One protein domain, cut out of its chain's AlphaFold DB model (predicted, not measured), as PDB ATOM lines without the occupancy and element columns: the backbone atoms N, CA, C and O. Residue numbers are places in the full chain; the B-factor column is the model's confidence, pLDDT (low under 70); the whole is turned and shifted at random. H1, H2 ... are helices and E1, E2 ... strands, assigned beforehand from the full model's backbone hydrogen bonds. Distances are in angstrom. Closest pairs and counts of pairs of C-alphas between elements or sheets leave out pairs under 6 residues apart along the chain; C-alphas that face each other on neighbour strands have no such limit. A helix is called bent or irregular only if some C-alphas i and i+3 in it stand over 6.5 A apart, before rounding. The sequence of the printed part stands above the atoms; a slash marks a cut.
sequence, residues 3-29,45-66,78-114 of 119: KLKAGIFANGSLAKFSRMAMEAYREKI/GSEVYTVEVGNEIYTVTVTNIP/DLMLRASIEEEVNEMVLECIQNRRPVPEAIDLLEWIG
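AT A GLANCE: This is residues 3 to 29, 45 to 66 and 78 to 114 of the 119 residues of an uncharacterized protein of Paenibacillus sp. P1XP2 (UniProt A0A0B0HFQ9). What shape do these atoms make? A long twisted hairpin of E1 and E2 is covered on one face by the long helix H3, and the short strand E3 lies beside E2. H2 packs steeply on residues 80 to 88 of H3, while H1 lies farthest out and touches no helix. What makes up the printed part? Its 86 residues include four named helices and three named strands, in the order H1 H2 E1 E2 H3 E3 H4; the class is mixed, helices and strands, and the mixed sheet runs E1 E2 E3. The whole is compact, with a radius of gyration of the C-alphas of 13.4 A and spans of 35 by 30 by 22 A.

HOW THE PARTS SIT: How do the first two helices stand? H1, residues 3 to 11, and H2, residues 14 to 27, are close but not clearly touching, about perpendicular at 85 degrees; their closest C-alphas, those of Ile 8 and Leu 14, are 6.4 A apart. H2 touches H3, residues 79 to 98, with residues 80 to 88 of H3 alone, at a steep tilt of 61 degrees, opposite ways; the closest C-alphas, those of Ser 18 and Ser 84, are 4.7 A apart. How is the sheet paired? E1, residues 45 to 53, and E2, residues 56 to 66, form an antiparallel hairpin at 157 degrees, with N 49 and O 60 within hydrogen-bond range at 2.8 A. E3, residues 106 to 108, is parallel to E2 at 24 degrees, with N 107 and O 61 at 2.8 A; E2 bends by 57 degrees at residue 63. What is on the sheet? H3 is on one face, making two layers, helix and sheet; its closest C-alphas to E1, those of Asn 90 and Val 51, are 6.2 A apart. H4, residues 109 to 112, is only just at the sheet's level, with a height over the sheet of 3.9 A. Are the helix backbones complete? In H2 and H3 every O i to N i+4 pair is within hydrogen-bond range; H1 has 0 of 5, with 2 of 6 O i to N i+3 pairs, and H4 is too short for an i+4 pair.

IN THESE COORDINATES: Where does the printed part begin? H1 begins at C-alpha 3 (59.708, -12.001, 28.119) and spans 15.5 A; it is only just irregular, with C-alphas 8 and 11 6.8 A apart. How long are the others? H2 spans 20.0 A, E1 26.2 A, E2 29.5 A, H3 28.8 A, E3 6.9 A and H4 5.0 A. H4 ends at C-alpha 112 (31.987, -14.286, 36.767).

THE WHOLE: Where is the printed part cut? Residues 30 to 44 and 67 to 77 are not printed; C-alphas 29 and 45 are 13.9 A apart, and C-alphas 66 and 78 are 8.1 A apart. Is any link long? Of the links that are printed whole, none is long. Where is confidence low? Residues 3 to 28 and residue 114 are under 70; the mean pLDDT of the printed part is 76.4.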
ATOM      1  N   LYS A   3      59.121 -12.804  27.031       33.28
ATOM      2  CA  LYS A   3      59.708 -12.001  28.119       33.28
ATOM      3  C   LYS A   3      58.703 -11.447  29.133       33.28
ATOM      4  O   LYS A   3      59.122 -11.125  30.236       33.28
ATOM      5  N   LEU A   4      57.409 -11.385  28.804       40.09
ATOM      6  CA  LEU A   4      56.393 -10.953  29.775       40.09
ATOM      7  C   LEU A   4      56.147 -12.025  30.849       40.09
ATOM      8  O   LEU A   4      55.985 -11.687  32.014       40.09
ATOM      9  N   LYS A   5      56.223 -13.314  30.472       37.69
ATOM     10  CA  LYS A   5      56.009 -14.440  31.392       37.69
ATOM     11  C   LYS A   5      56.992 -14.403  32.570       37.69
ATOM     12  O   LYS A   5      56.567 -14.450  33.713       37.69
ATOM     13  N   ALA A   6      58.292 -14.218  32.325       38.03
ATOM     14  CA  ALA A   6      59.316 -14.312  33.376       38.03
ATOM     15  C   ALA A   6      59.293 -13.175  34.421       38.03
ATOM     16  O   ALA A   6      59.721 -13.390  35.553       38.03
ATOM     17  N   GLY A   7      58.793 -11.983  34.073       37.38
ATOM     18  CA  GLY A   7      58.729 -10.850  35.005       37.38
ATOM     19  C   GLY A   7      57.664 -11.008  36.095       37.38
ATOM     20  O   GLY A   7      57.813 -10.447  37.176       37.38
ATOM     21  N   ILE A   8      56.621 -11.802  35.834       44.19
ATOM     22  CA  ILE A   8      55.464 -11.932  36.730       44.19
ATOM     23  C   ILE A   8      55.648 -13.073  37.754       44.19
ATOM     24  O   ILE A   8      55.102 -13.021  38.853       44.19
ATOM     25  N   PHE A   9      56.504 -14.061  37.466       41.88
ATOM     26  CA  PHE A   9      56.775 -15.192  38.370       41.88
ATOM     27  C   PHE A   9      57.564 -14.827  39.642       41.88
ATOM     28  O   PHE A   9      57.536 -15.582  40.612       41.88
ATOM     29  N   ALA A  10      58.276 -13.698  39.668       40.22
ATOM     30  CA  ALA A  10      59.280 -13.442  40.702       40.22
ATOM     31  C   ALA A  10      58.737 -12.908  42.045       40.22
ATOM     32  O   ALA A  10      59.513 -12.833  42.992       40.22
ATOM     33  N   ASN A  11      57.451 -12.540  42.165       39.28
ATOM     34  CA  ASN A  11      56.977 -11.780  43.337       39.28
ATOM     35  C   ASN A  11      55.624 -12.201  43.943       39.28
ATOM     36  O   ASN A  11      54.938 -11.386  44.552       39.28
ATOM     37  N   GLY A  12      55.266 -13.485  43.855       41.81
ATOM     38  CA  GLY A  12      54.171 -14.039  44.659       41.81
ATOM     39  C   GLY A  12      52.777 -13.733  44.108       41.81
ATOM     40  O   GLY A  12      52.173 -12.708  44.408       41.81
ATOM     41  N   SER A  13      52.259 -14.736  43.393       48.00
ATOM     42  CA  SER A  13      50.887 -14.911  42.905       48.00
ATOM     43  C   SER A  13      50.463 -13.974  41.765       48.00
ATOM     44  O   SER A  13      49.843 -12.935  41.976       48.00
ATOM     45  N   LEU A  14      50.721 -14.417  40.526       52.00
ATOM     46  CA  LEU A  14      50.026 -13.948  39.319       52.00
ATOM     47  C   LEU A  14      48.502 -13.922  39.538       52.00
ATOM     48  O   LEU A  14      47.866 -12.955  39.145       52.00
ATOM     49  N   ALA A  15      47.941 -14.894  40.265       49.75
ATOM     50  CA  ALA A  15      46.532 -14.904  40.662       49.75
ATOM     51  C   ALA A  15      46.137 -13.710  41.560       49.75
ATOM     52  O   ALA A  15      45.069 -13.135  41.394       49.75
ATOM     53  N   LYS A  16      46.996 -13.250  42.482       45.91
ATOM     54  CA  LYS A  16      46.747 -12.035  43.282       45.91
ATOM     55  C   LYS A  16      46.754 -10.781  42.409       45.91
ATOM     56  O   LYS A  16      45.915  -9.910  42.607       45.91
ATOM     57  N   PHE A  17      47.664 -10.694  41.440       53.12
ATOM     58  CA  PHE A  17      47.682  -9.592  40.474       53.12
ATOM     59  C   PHE A  17      46.499  -9.644  39.499       53.12
ATOM     60  O   PHE A  17      45.940  -8.599  39.187       53.12
ATOM     61  N   SER A  18      46.083 -10.841  39.084       53.66
ATOM     62  CA  SER A  18      44.919 -11.071  38.218       53.66
ATOM     63  C   SER A  18      43.625 -10.695  38.935       53.66
ATOM     64  O   SER A  18      42.810  -9.956  38.392       53.66
ATOM     65  N   ARG A  19      43.500 -11.059  40.219       57.66
ATOM     66  CA  ARG A  19      42.419 -10.586  41.093       57.66
ATOM     67  C   ARG A  19      42.446  -9.080  41.283       57.66
ATOM     68  O   ARG A  19      41.399  -8.471  41.169       57.66
ATOM     69  N   MET A  20      43.608  -8.466  41.508       59.34
ATOM     70  CA  MET A  20      43.706  -7.004  41.606       59.34
ATOM     71  C   MET A  20      43.320  -6.305  40.297       59.34
ATOM     72  O   MET A  20      42.683  -5.259  40.343       59.34
ATOM     73  N   ALA A  21      43.680  -6.869  39.138       61.91
ATOM     74  CA  ALA A  21      43.235  -6.361  37.846       61.91
ATOM     75  C   ALA A  21      41.708  -6.476  37.736       61.91
ATOM     76  O   ALA A  21      41.040  -5.470  37.534       61.91
ATOM     77  N   MET A  22      41.134  -7.656  37.985       64.31
ATOM     78  CA  MET A  22      39.680  -7.861  37.981       64.31
ATOM     79  C   MET A  22      38.934  -6.998  39.021       64.31
ATOM     80  O   MET A  22      37.837  -6.517  38.748       64.31
ATOM     81  N   GLU A  23      39.524  -6.748  40.191       63.09
ATOM     82  CA  GLU A  23      38.996  -5.860  41.236       63.09
ATOM     83  C   GLU A  23      39.054  -4.388  40.818       63.09
ATOM     84  O   GLU A  23      38.073  -3.673  40.999       63.09
ATOM     85  N   ALA A  24      40.142  -3.932  40.190       61.81
ATOM     86  CA  ALA A  24      40.213  -2.587  39.615       61.81
ATOM     87  C   ALA A  24      39.147  -2.394  38.520       61.81
ATOM     88  O   ALA A  24      38.514  -1.342  38.438       61.81
ATOM     89  N   TYR A  25      38.880  -3.442  37.735       64.06
ATOM     90  CA  TYR A  25      37.767  -3.484  36.786       64.06
ATOM     91  C   TYR A  25      36.392  -3.421  37.460       64.06
ATOM     92  O   TYR A  25      35.454  -2.862  36.889       64.06
ATOM     93  N   ARG A  26      36.268  -3.940  38.687       58.09
ATOM     94  CA  ARG A  26      35.031  -3.885  39.470       58.09
ATOM     95  C   ARG A  26      34.684  -2.464  39.927       58.09
ATOM     96  O   ARG A  26      33.508  -2.161  40.109       58.09
ATOM     97  N   GLU A  27      35.676  -1.593  40.116       63.69
ATOM     98  CA  GLU A  27      35.454  -0.270  40.712       63.69
ATOM     99  C   GLU A  27      34.878   0.765  39.733       63.69
ATOM    100  O   GLU A  27      34.024   1.549  40.153       63.69
ATOM    101  N   LYS A  28      35.265   0.759  38.445       67.88
ATOM    102  CA  LYS A  28      34.554   1.453  37.348       67.88
ATOM    103  C   LYS A  28      35.210   1.162  35.995       67.88
ATOM    104  O   LYS A  28      36.365   1.524  35.793       67.88
ATOM    105  N   ILE A  29      34.462   0.626  35.032       73.69
ATOM    106  CA  ILE A  29      34.884   0.627  33.623       73.69
ATOM    107  C   ILE A  29      34.453   1.974  33.027       73.69
ATOM    108  O   ILE A  29      33.253   2.262  33.029       73.69
ATOM    109  N   GLY A  45      33.178  -7.259  23.975       90.06
ATOM    110  CA  GLY A  45      33.618  -8.282  23.039       90.06
ATOM    111  C   GLY A  45      33.532  -9.690  23.626       90.06
ATOM    112  O   GLY A  45      33.183  -9.893  24.792       90.06
ATOM    113  N   SER A  46      33.900 -10.664  22.798       92.62
ATOM    114  CA  SER A  46      34.013 -12.071  23.183       92.62
ATOM    115  C   SER A  46      35.305 -12.656  22.627       92.62
ATOM    116  O   SER A  46      35.735 -12.283  21.536       92.62
ATOM    117  N   GLU A  47      35.913 -13.586  23.356       92.81
ATOM    118  CA  GLU A  47      37.125 -14.288  22.927       92.81
ATOM    119  C   GLU A  47      37.069 -15.768  23.313       92.81
ATOM    120  O   GLU A  47      36.458 -16.141  24.313       92.81
ATOM    121  N   VAL A  48      37.687 -16.619  22.493       94.38
ATOM    122  CA  VAL A  48      37.780 -18.060  22.744       94.38
ATOM    123  C   VAL A  48      39.152 -18.374  23.316       94.38
ATOM    124  O   VAL A  48      40.171 -18.172  22.656       94.38
ATOM    125  N   TYR A  49      39.163 -18.928  24.520       91.62
ATOM    126  CA  TYR A  49      40.354 -19.399  25.207       91.62
ATOM    127  C   TYR A  49      40.492 -20.905  25.009       91.62
ATOM    128  O   TYR A  49      39.522 -21.651  25.146       91.62
ATOM    129  N   THR A  50      41.695 -21.350  24.658       91.75
ATOM    130  CA  THR A  50      42.001 -22.768  24.436       91.75
ATOM    131  C   THR A  50      42.983 -23.245  25.492       91.75
ATOM    132  O   THR A  50      44.049 -22.654  25.648       91.75
ATOM    133  N   VAL A  51      42.632 -24.322  26.191       90.12
ATOM    134  CA  VAL A  51      43.433 -24.926  27.256       90.12
ATOM    135  C   VAL A  51      43.781 -26.356  26.863       90.12
ATOM    136  O   VAL A  51      42.901 -27.190  26.649       90.12
ATOM    137  N   GLU A  52      45.075 -26.646  26.769       91.38
ATOM    138  CA  GLU A  52      45.584 -27.982  26.451       91.38
ATOM    139  C   GLU A  52      45.984 -28.713  27.738       91.38
ATOM    140  O   GLU A  52      46.841 -28.245  28.493       91.38
ATOM    141  N   VAL A  53      45.381 -29.879  27.992       88.25
ATOM    142  CA  VAL A  53      45.688 -30.723  29.157       88.25
ATOM    143  C   VAL A  53      46.011 -32.137  28.679       88.25
ATOM    144  O   VAL A  53      45.134 -32.940  28.362       88.25
ATOM    145  N   GLY A  54      47.304 -32.459  28.610       87.62
ATOM    146  CA  GLY A  54      47.763 -33.730  28.047       87.62
ATOM    147  C   GLY A  54      47.465 -33.811  26.548       87.62
ATOM    148  O   GLY A  54      48.054 -33.067  25.774       87.62
ATOM    149  N   ASN A  55      46.565 -34.716  26.152       89.94
ATOM    150  CA  ASN A  55      46.129 -34.888  24.757       89.94
ATOM    151  C   ASN A  55      44.722 -34.323  24.494       89.94
ATOM    152  O   ASN A  55      44.185 -34.508  23.403       89.94
ATOM    153  N   GLU A  56      44.103 -33.697  25.492       90.31
ATOM    154  CA  GLU A  56      42.762 -33.133  25.384       90.31
ATOM    155  C   GLU A  56      42.843 -31.613  25.225       90.31
ATOM    156  O   GLU A  56      43.660 -30.947  25.865       90.31
ATOM    157  N   ILE A  57      41.987 -31.076  24.354       92.56
ATOM    158  CA  ILE A  57      41.873 -29.644  24.079       92.56
ATOM    159  C   ILE A  57      40.500 -29.193  24.555       92.56
ATOM    160  O   ILE A  57      39.479 -29.720  24.110       92.56
ATOM    161  N   TYR A  58      40.493 -28.203  25.436       92.38
ATOM    162  CA  TYR A  58      39.292 -27.586  25.974       92.38
ATOM    163  C   TYR A  58      39.179 -26.164  25.444       92.38
ATOM    164  O   TYR A  58      40.156 -25.419  25.440       92.38
ATOM    165  N   THR A  59      37.986 -25.776  25.004       93.75
ATOM    166  CA  THR A  59      37.709 -24.421  24.520       93.75
ATOM    167  C   THR A  59      36.643 -23.773  25.382       93.75
ATOM    168  O   THR A  59      35.584 -24.364  25.586       93.75
ATOM    169  N   VAL A  60      36.908 -22.554  25.842       93.94
ATOM    170  CA  VAL A  60      35.995 -21.764  26.668       93.94
ATOM    171  C   VAL A  60      35.799 -20.408  26.006       93.94
ATOM    172  O   VAL A  60      36.760 -19.674  25.781       93.94
ATOM    173  N   THR A  61      34.558 -20.062  25.681       95.44
ATOM    174  CA  THR A  61      34.224 -18.735  25.152       95.44
ATOM    175  C   THR A  61      33.939 -17.788  26.307       95.44
ATOM    176  O   THR A  61      32.985 -17.996  27.047       95.44
ATOM    177  N   VAL A  62      34.726 -16.729  26.456       92.81
ATOM    178  CA  VAL A  62      34.462 -15.686  27.451       92.81
ATOM    179  C   VAL A  62      33.797 -14.505  26.754       92.81
ATOM    180  O   VAL A  62      34.341 -13.957  25.794       92.81
ATOM    181  N   THR A  63      32.605 -14.133  27.211       92.25
ATOM    182  CA  THR A  63      31.811 -13.016  26.685       92.25
ATOM    183  C   THR A  63      31.866 -11.817  27.621       92.25
ATOM    184  O   THR A  63      32.307 -11.914  28.765       92.25
ATOM    185  N   ASN A  64      31.393 -10.672  27.134       88.12
ATOM    186  CA  ASN A  64      31.336  -9.422  27.886       88.12
ATOM    187  C   ASN A  64      32.699  -8.911  28.372       88.12
ATOM    188  O   ASN A  64      32.824  -8.304  29.437       88.12
ATOM    189  N   ILE A  65      33.725  -9.110  27.545       88.12
ATOM    190  CA  ILE A  65      35.061  -8.573  27.783       88.12
ATOM    191  C   ILE A  65      35.071  -7.096  27.365       88.12
ATOM    192  O   ILE A  65      34.837  -6.813  26.189       88.12
ATOM    193  N   PRO A  66      35.332  -6.144  28.274       86.38
ATOM    194  CA  PRO A  66      35.377  -4.732  27.928       86.38
ATOM    195  C   PRO A  66      36.535  -4.429  26.968       86.38
ATOM    196  O   PRO A  66      37.695  -4.775  27.205       86.38
ATOM    197  N   ASP A  78      42.445  -4.015  27.321       82.00
ATOM    198  CA  ASP A  78      43.484  -4.082  28.337       82.00
ATOM    199  C   ASP A  78      44.177  -5.450  28.316       82.00
ATOM    200  O   ASP A  78      43.566  -6.504  28.509       82.00
ATOM    201  N   LEU A  79      45.484  -5.423  28.058       80.88
ATOM    202  CA  LEU A  79      46.313  -6.622  27.978       80.88
ATOM    203  C   LEU A  79      46.433  -7.346  29.325       80.88
ATOM    204  O   LEU A  79      46.548  -8.570  29.342       80.88
ATOM    205  N   MET A  80      46.413  -6.614  30.439       78.12
ATOM    206  CA  MET A  80      46.446  -7.200  31.778       78.12
ATOM    207  C   MET A  80      45.140  -7.924  32.080       78.12
ATOM    208  O   MET A  80      45.183  -9.035  32.607       78.12
ATOM    209  N   LEU A  81      43.996  -7.350  31.700       80.44
ATOM    210  CA  LEU A  81      42.709  -8.032  31.817       80.44
ATOM    211  C   LEU A  81      42.695  -9.325  30.996       80.44
ATOM    212  O   LEU A  81      42.357 -10.377  31.529       80.44
ATOM    213  N   ARG A  82      43.116  -9.269  29.728       83.81
ATOM    214  CA  ARG A  82      43.162 -10.445  28.839       83.81
ATOM    215  C   ARG A  82      44.044 -11.557  29.411       83.81
ATOM    216  O   ARG A  82      43.614 -12.706  29.449       83.81
ATOM    217  N   ALA A  83      45.234 -11.209  29.903       82.75
ATOM    218  CA  ALA A  83      46.136 -12.162  30.545       82.75
ATOM    219  C   ALA A  83      45.548 -12.747  31.843       82.75
ATOM    220  O   ALA A  83      45.755 -13.920  32.136       82.75
ATOM    221  N   SER A  84      44.798 -11.943  32.603       82.31
ATOM    222  CA  SER A  84      44.116 -12.393  33.825       82.31
ATOM    223  C   SER A  84      42.990 -13.379  33.507       82.31
ATOM    224  O   SER A  84      42.871 -14.399  34.175       82.31
ATOM    225  N   ILE A  85      42.194 -13.109  32.466       85.75
ATOM    226  CA  ILE A  85      41.146 -14.027  31.994       85.75
ATOM    227  C   ILE A  85      41.764 -15.351  31.540       85.75
ATOM    228  O   ILE A  85      41.269 -16.405  31.923       85.75
ATOM    229  N   GLU A  86      42.846 -15.310  30.755       88.12
ATOM    230  CA  GLU A  86      43.538 -16.519  30.284       88.12
ATOM    231  C   GLU A  86      43.970 -17.414  31.454       88.12
ATOM    232  O   GLU A  86      43.715 -18.619  31.440       88.12
ATOM    233  N   GLU A  87      44.583 -16.827  32.486       85.31
ATOM    234  CA  GLU A  87      45.045 -17.570  33.661       85.31
ATOM    235  C   GLU A  87      43.880 -18.156  34.469       85.31
ATOM    236  O   GLU A  87      43.894 -19.341  34.794       85.31
ATOM    237  N   GLU A  88      42.842 -17.366  34.750       84.94
ATOM    238  CA  GLU A  88      41.680 -17.836  35.515       84.94
ATOM    239  C   GLU A  88      40.906 -18.928  34.748       84.94
ATOM    240  O   GLU A  88      40.424 -19.890  35.349       84.94
ATOM    241  N   VAL A  89      40.828 -18.844  33.411       88.94
ATOM    242  CA  VAL A  89      40.243 -19.909  32.578       88.94
ATOM    243  C   VAL A  89      41.086 -21.181  32.669       88.94
ATOM    244  O   VAL A  89      40.525 -22.266  32.839       88.94
ATOM    245  N   ASN A  90      42.417 -21.072  32.605       89.06
ATOM    246  CA  ASN A  90      43.313 -22.217  32.779       89.06
ATOM    247  C   ASN A  90      43.112 -22.883  34.149       89.06
ATOM    248  O   ASN A  90      42.944 -24.105  34.217       89.06
ATOM    249  N   GLU A  91      43.093 -22.102  35.233       87.31
ATOM    250  CA  GLU A  91      42.871 -22.615  36.591       87.31
ATOM    251  C   GLU A  91      41.501 -23.299  36.719       87.31
ATOM    252  O   GLU A  91      41.421 -24.431  37.208       87.31
ATOM    253  N   MET A  92      40.436 -22.675  36.206       87.88
ATOM    254  CA  MET A  92      39.083 -23.234  36.226       87.88
ATOM    255  C   MET A  92      38.995 -24.564  35.460       87.88
ATOM    256  O   MET A  92      38.405 -25.526  35.962       87.88
ATOM    257  N   VAL A  93      39.585 -24.657  34.261       89.50
ATOM    258  CA  VAL A  93      39.603 -25.905  33.475       89.50
ATOM    259  C   VAL A  93      40.299 -27.019  34.258       89.50
ATOM    260  O   VAL A  93      39.756 -28.121  34.382       89.50
ATOM    261  N   LEU A  94      41.464 -26.732  34.846       89.31
ATOM    262  CA  LEU A  94      42.201 -27.697  35.662       89.31
ATOM    263  C   LEU A  94      41.395 -28.140  36.891       89.31
ATOM    264  O   LEU A  94      41.348 -29.336  37.190       89.31
ATOM    265  N   GLU A  95      40.719 -27.216  37.577       86.62
ATOM    266  CA  GLU A  95      39.866 -27.526  38.726       86.62
ATOM    267  C   GLU A  95      38.669 -28.407  38.326       86.62
ATOM    268  O   GLU A  95      38.325 -29.356  39.040       86.62
ATOM    269  N   CYS A  96      38.026 -28.130  37.188       89.81
ATOM    270  CA  CYS A  96      36.946 -28.959  36.655       89.81
ATOM    271  C   CYS A  96      37.413 -30.394  36.399       89.81
ATOM    272  O   CYS A  96      36.775 -31.334  36.878       89.81
ATOM    273  N   ILE A  97      38.561 -30.566  35.740       89.88
ATOM    274  CA  ILE A  97      39.141 -31.882  35.445       89.88
ATOM    275  C   ILE A  97      39.476 -32.635  36.740       89.88
ATOM    276  O   ILE A  97      39.068 -33.788  36.910       89.88
ATOM    277  N   GLN A  98      40.159 -31.985  37.688       89.56
ATOM    278  CA  GLN A  98      40.532 -32.593  38.974       89.56
ATOM    279  C   GLN A  98      39.310 -33.072  39.767       89.56
ATOM    280  O   GLN A  98      39.337 -34.150  40.363       89.56
ATOM    281  N   ASN A  99      38.221 -32.303  39.729       91.44
ATOM    282  CA  ASN A  99      36.980 -32.613  40.436       91.44
ATOM    283  C   ASN A  99      35.974 -33.424  39.606       91.44
ATOM    284  O   ASN A  99      34.858 -33.658  40.070       91.44
ATOM    285  N   ARG A 100      36.347 -33.870  38.396       91.88
ATOM    286  CA  ARG A 100      35.474 -34.611  37.463       91.88
ATOM    287  C   ARG A 100      34.156 -33.883  37.165       91.88
ATOM    288  O   ARG A 100      33.103 -34.511  37.043       91.88
ATOM    289  N   ARG A 101      34.214 -32.556  37.074       91.88
ATOM    290  CA  ARG A 101      33.099 -31.696  36.666       91.88
ATOM    291  C   ARG A 101      33.233 -31.348  35.181       91.88
ATOM    292  O   ARG A 101      34.356 -31.266  34.687       91.88
ATOM    293  N   PRO A 102      32.115 -31.130  34.469       91.75
ATOM    294  CA  PRO A 102      32.171 -30.641  33.098       91.75
ATOM    295  C   PRO A 102      32.845 -29.264  33.048       91.75
ATOM    296  O   PRO A 102      32.599 -28.411  33.904       91.75
ATOM    297  N   VAL A 103      33.693 -29.058  32.041       91.81
ATOM    298  CA  VAL A 103      34.245 -27.738  31.717       91.81
ATOM    299  C   VAL A 103      33.146 -26.916  31.034       91.81
ATOM    300  O   VAL A 103      32.509 -27.436  30.114       91.81
ATOM    301  N   PRO A 104      32.877 -25.675  31.472       91.81
ATOM    302  CA  PRO A 104      31.883 -24.831  30.819       91.81
ATOM    303  C   PRO A 104      32.355 -24.412  29.421       91.81
ATOM    304  O   PRO A 104      33.510 -24.043  29.232       91.81
ATOM    305  N   GLU A 105      31.447 -24.429  28.445       92.81
ATOM    306  CA  GLU A 105      31.737 -24.002  27.066       92.81
ATOM    307  C   GLU A 105      31.759 -22.472  26.921       92.81
ATOM    308  O   GLU A 105      32.417 -21.935  26.025       92.81
ATOM    309  N   ALA A 106      31.041 -21.766  27.800       92.94
ATOM    310  CA  ALA A 106      30.948 -20.315  27.801       92.94
ATOM    311  C   ALA A 106      30.891 -19.741  29.222       92.94
ATOM    312  O   ALA A 106      30.315 -20.354  30.123       92.94
ATOM    313  N   ILE A 107      31.476 -18.556  29.396       89.25
ATOM    314  CA  ILE A 107      31.492 -17.785  30.642       89.25
ATOM    315  C   ILE A 107      31.174 -16.329  30.316       89.25
ATOM    316  O   ILE A 107      31.794 -15.737  29.436       89.25
ATOM    317  N   ASP A 108      30.249 -15.737  31.062       87.50
ATOM    318  CA  ASP A 108      30.051 -14.292  31.071       87.50
ATOM    319  C   ASP A 108      31.046 -13.650  32.045       87.50
ATOM    320  O   ASP A 108      31.004 -13.927  33.246       87.50
ATOM    321  N   LEU A 109      31.956 -12.809  31.543       84.50
ATOM    322  CA  LEU A 109      32.979 -12.183  32.380       84.50
ATOM    323  C   LEU A 109      32.365 -11.334  33.496       84.50
ATOM    324  O   LEU A 109      32.873 -11.367  34.615       84.50
ATOM    325  N   LEU A 110      31.302 -10.575  33.208       78.50
ATOM    326  CA  LEU A 110      30.686  -9.672  34.177       78.50
ATOM    327  C   LEU A 110      30.033 -10.468  35.303       78.50
ATOM    328  O   LEU A 110      30.276 -10.166  36.471       78.50
ATOM    329  N   GLU A 111      29.288 -11.527  34.971       79.62
ATOM    330  CA  GLU A 111      28.726 -12.427  35.984       79.62
ATOM    331  C   GLU A 111      29.831 -13.102  36.804       79.62
ATOM    332  O   GLU A 111      29.749 -13.167  38.033       79.62
ATOM    333  N   TRP A 112      30.894 -13.555  36.136       77.88
ATOM    334  CA  TRP A 112      31.987 -14.286  36.767       77.88
ATOM    335  C   TRP A 112      32.750 -13.441  37.792       77.88
ATOM    336  O   TRP A 112      33.076 -13.927  38.877       77.88
ATOM    337  N   ILE A 113      32.964 -12.153  37.502       71.75
ATOM    338  CA  ILE A 113      33.596 -11.207  38.436       71.75
ATOM    339  C   ILE A 113      32.590 -10.499  39.357       71.75
ATOM    340  O   ILE A 113      32.989  -9.642  40.154       71.75
ATOM    341  N   GLY A 114      31.304 -10.865  39.306       64.81
ATOM    342  CA  GLY A 114      30.250 -10.345  40.181       64.81
ATOM    343  C   GLY A 114      29.856  -8.890  39.910       64.81
ATOM    344  O   GLY A 114      29.466  -8.183  40.840       64.81
TER     345      GLY A 114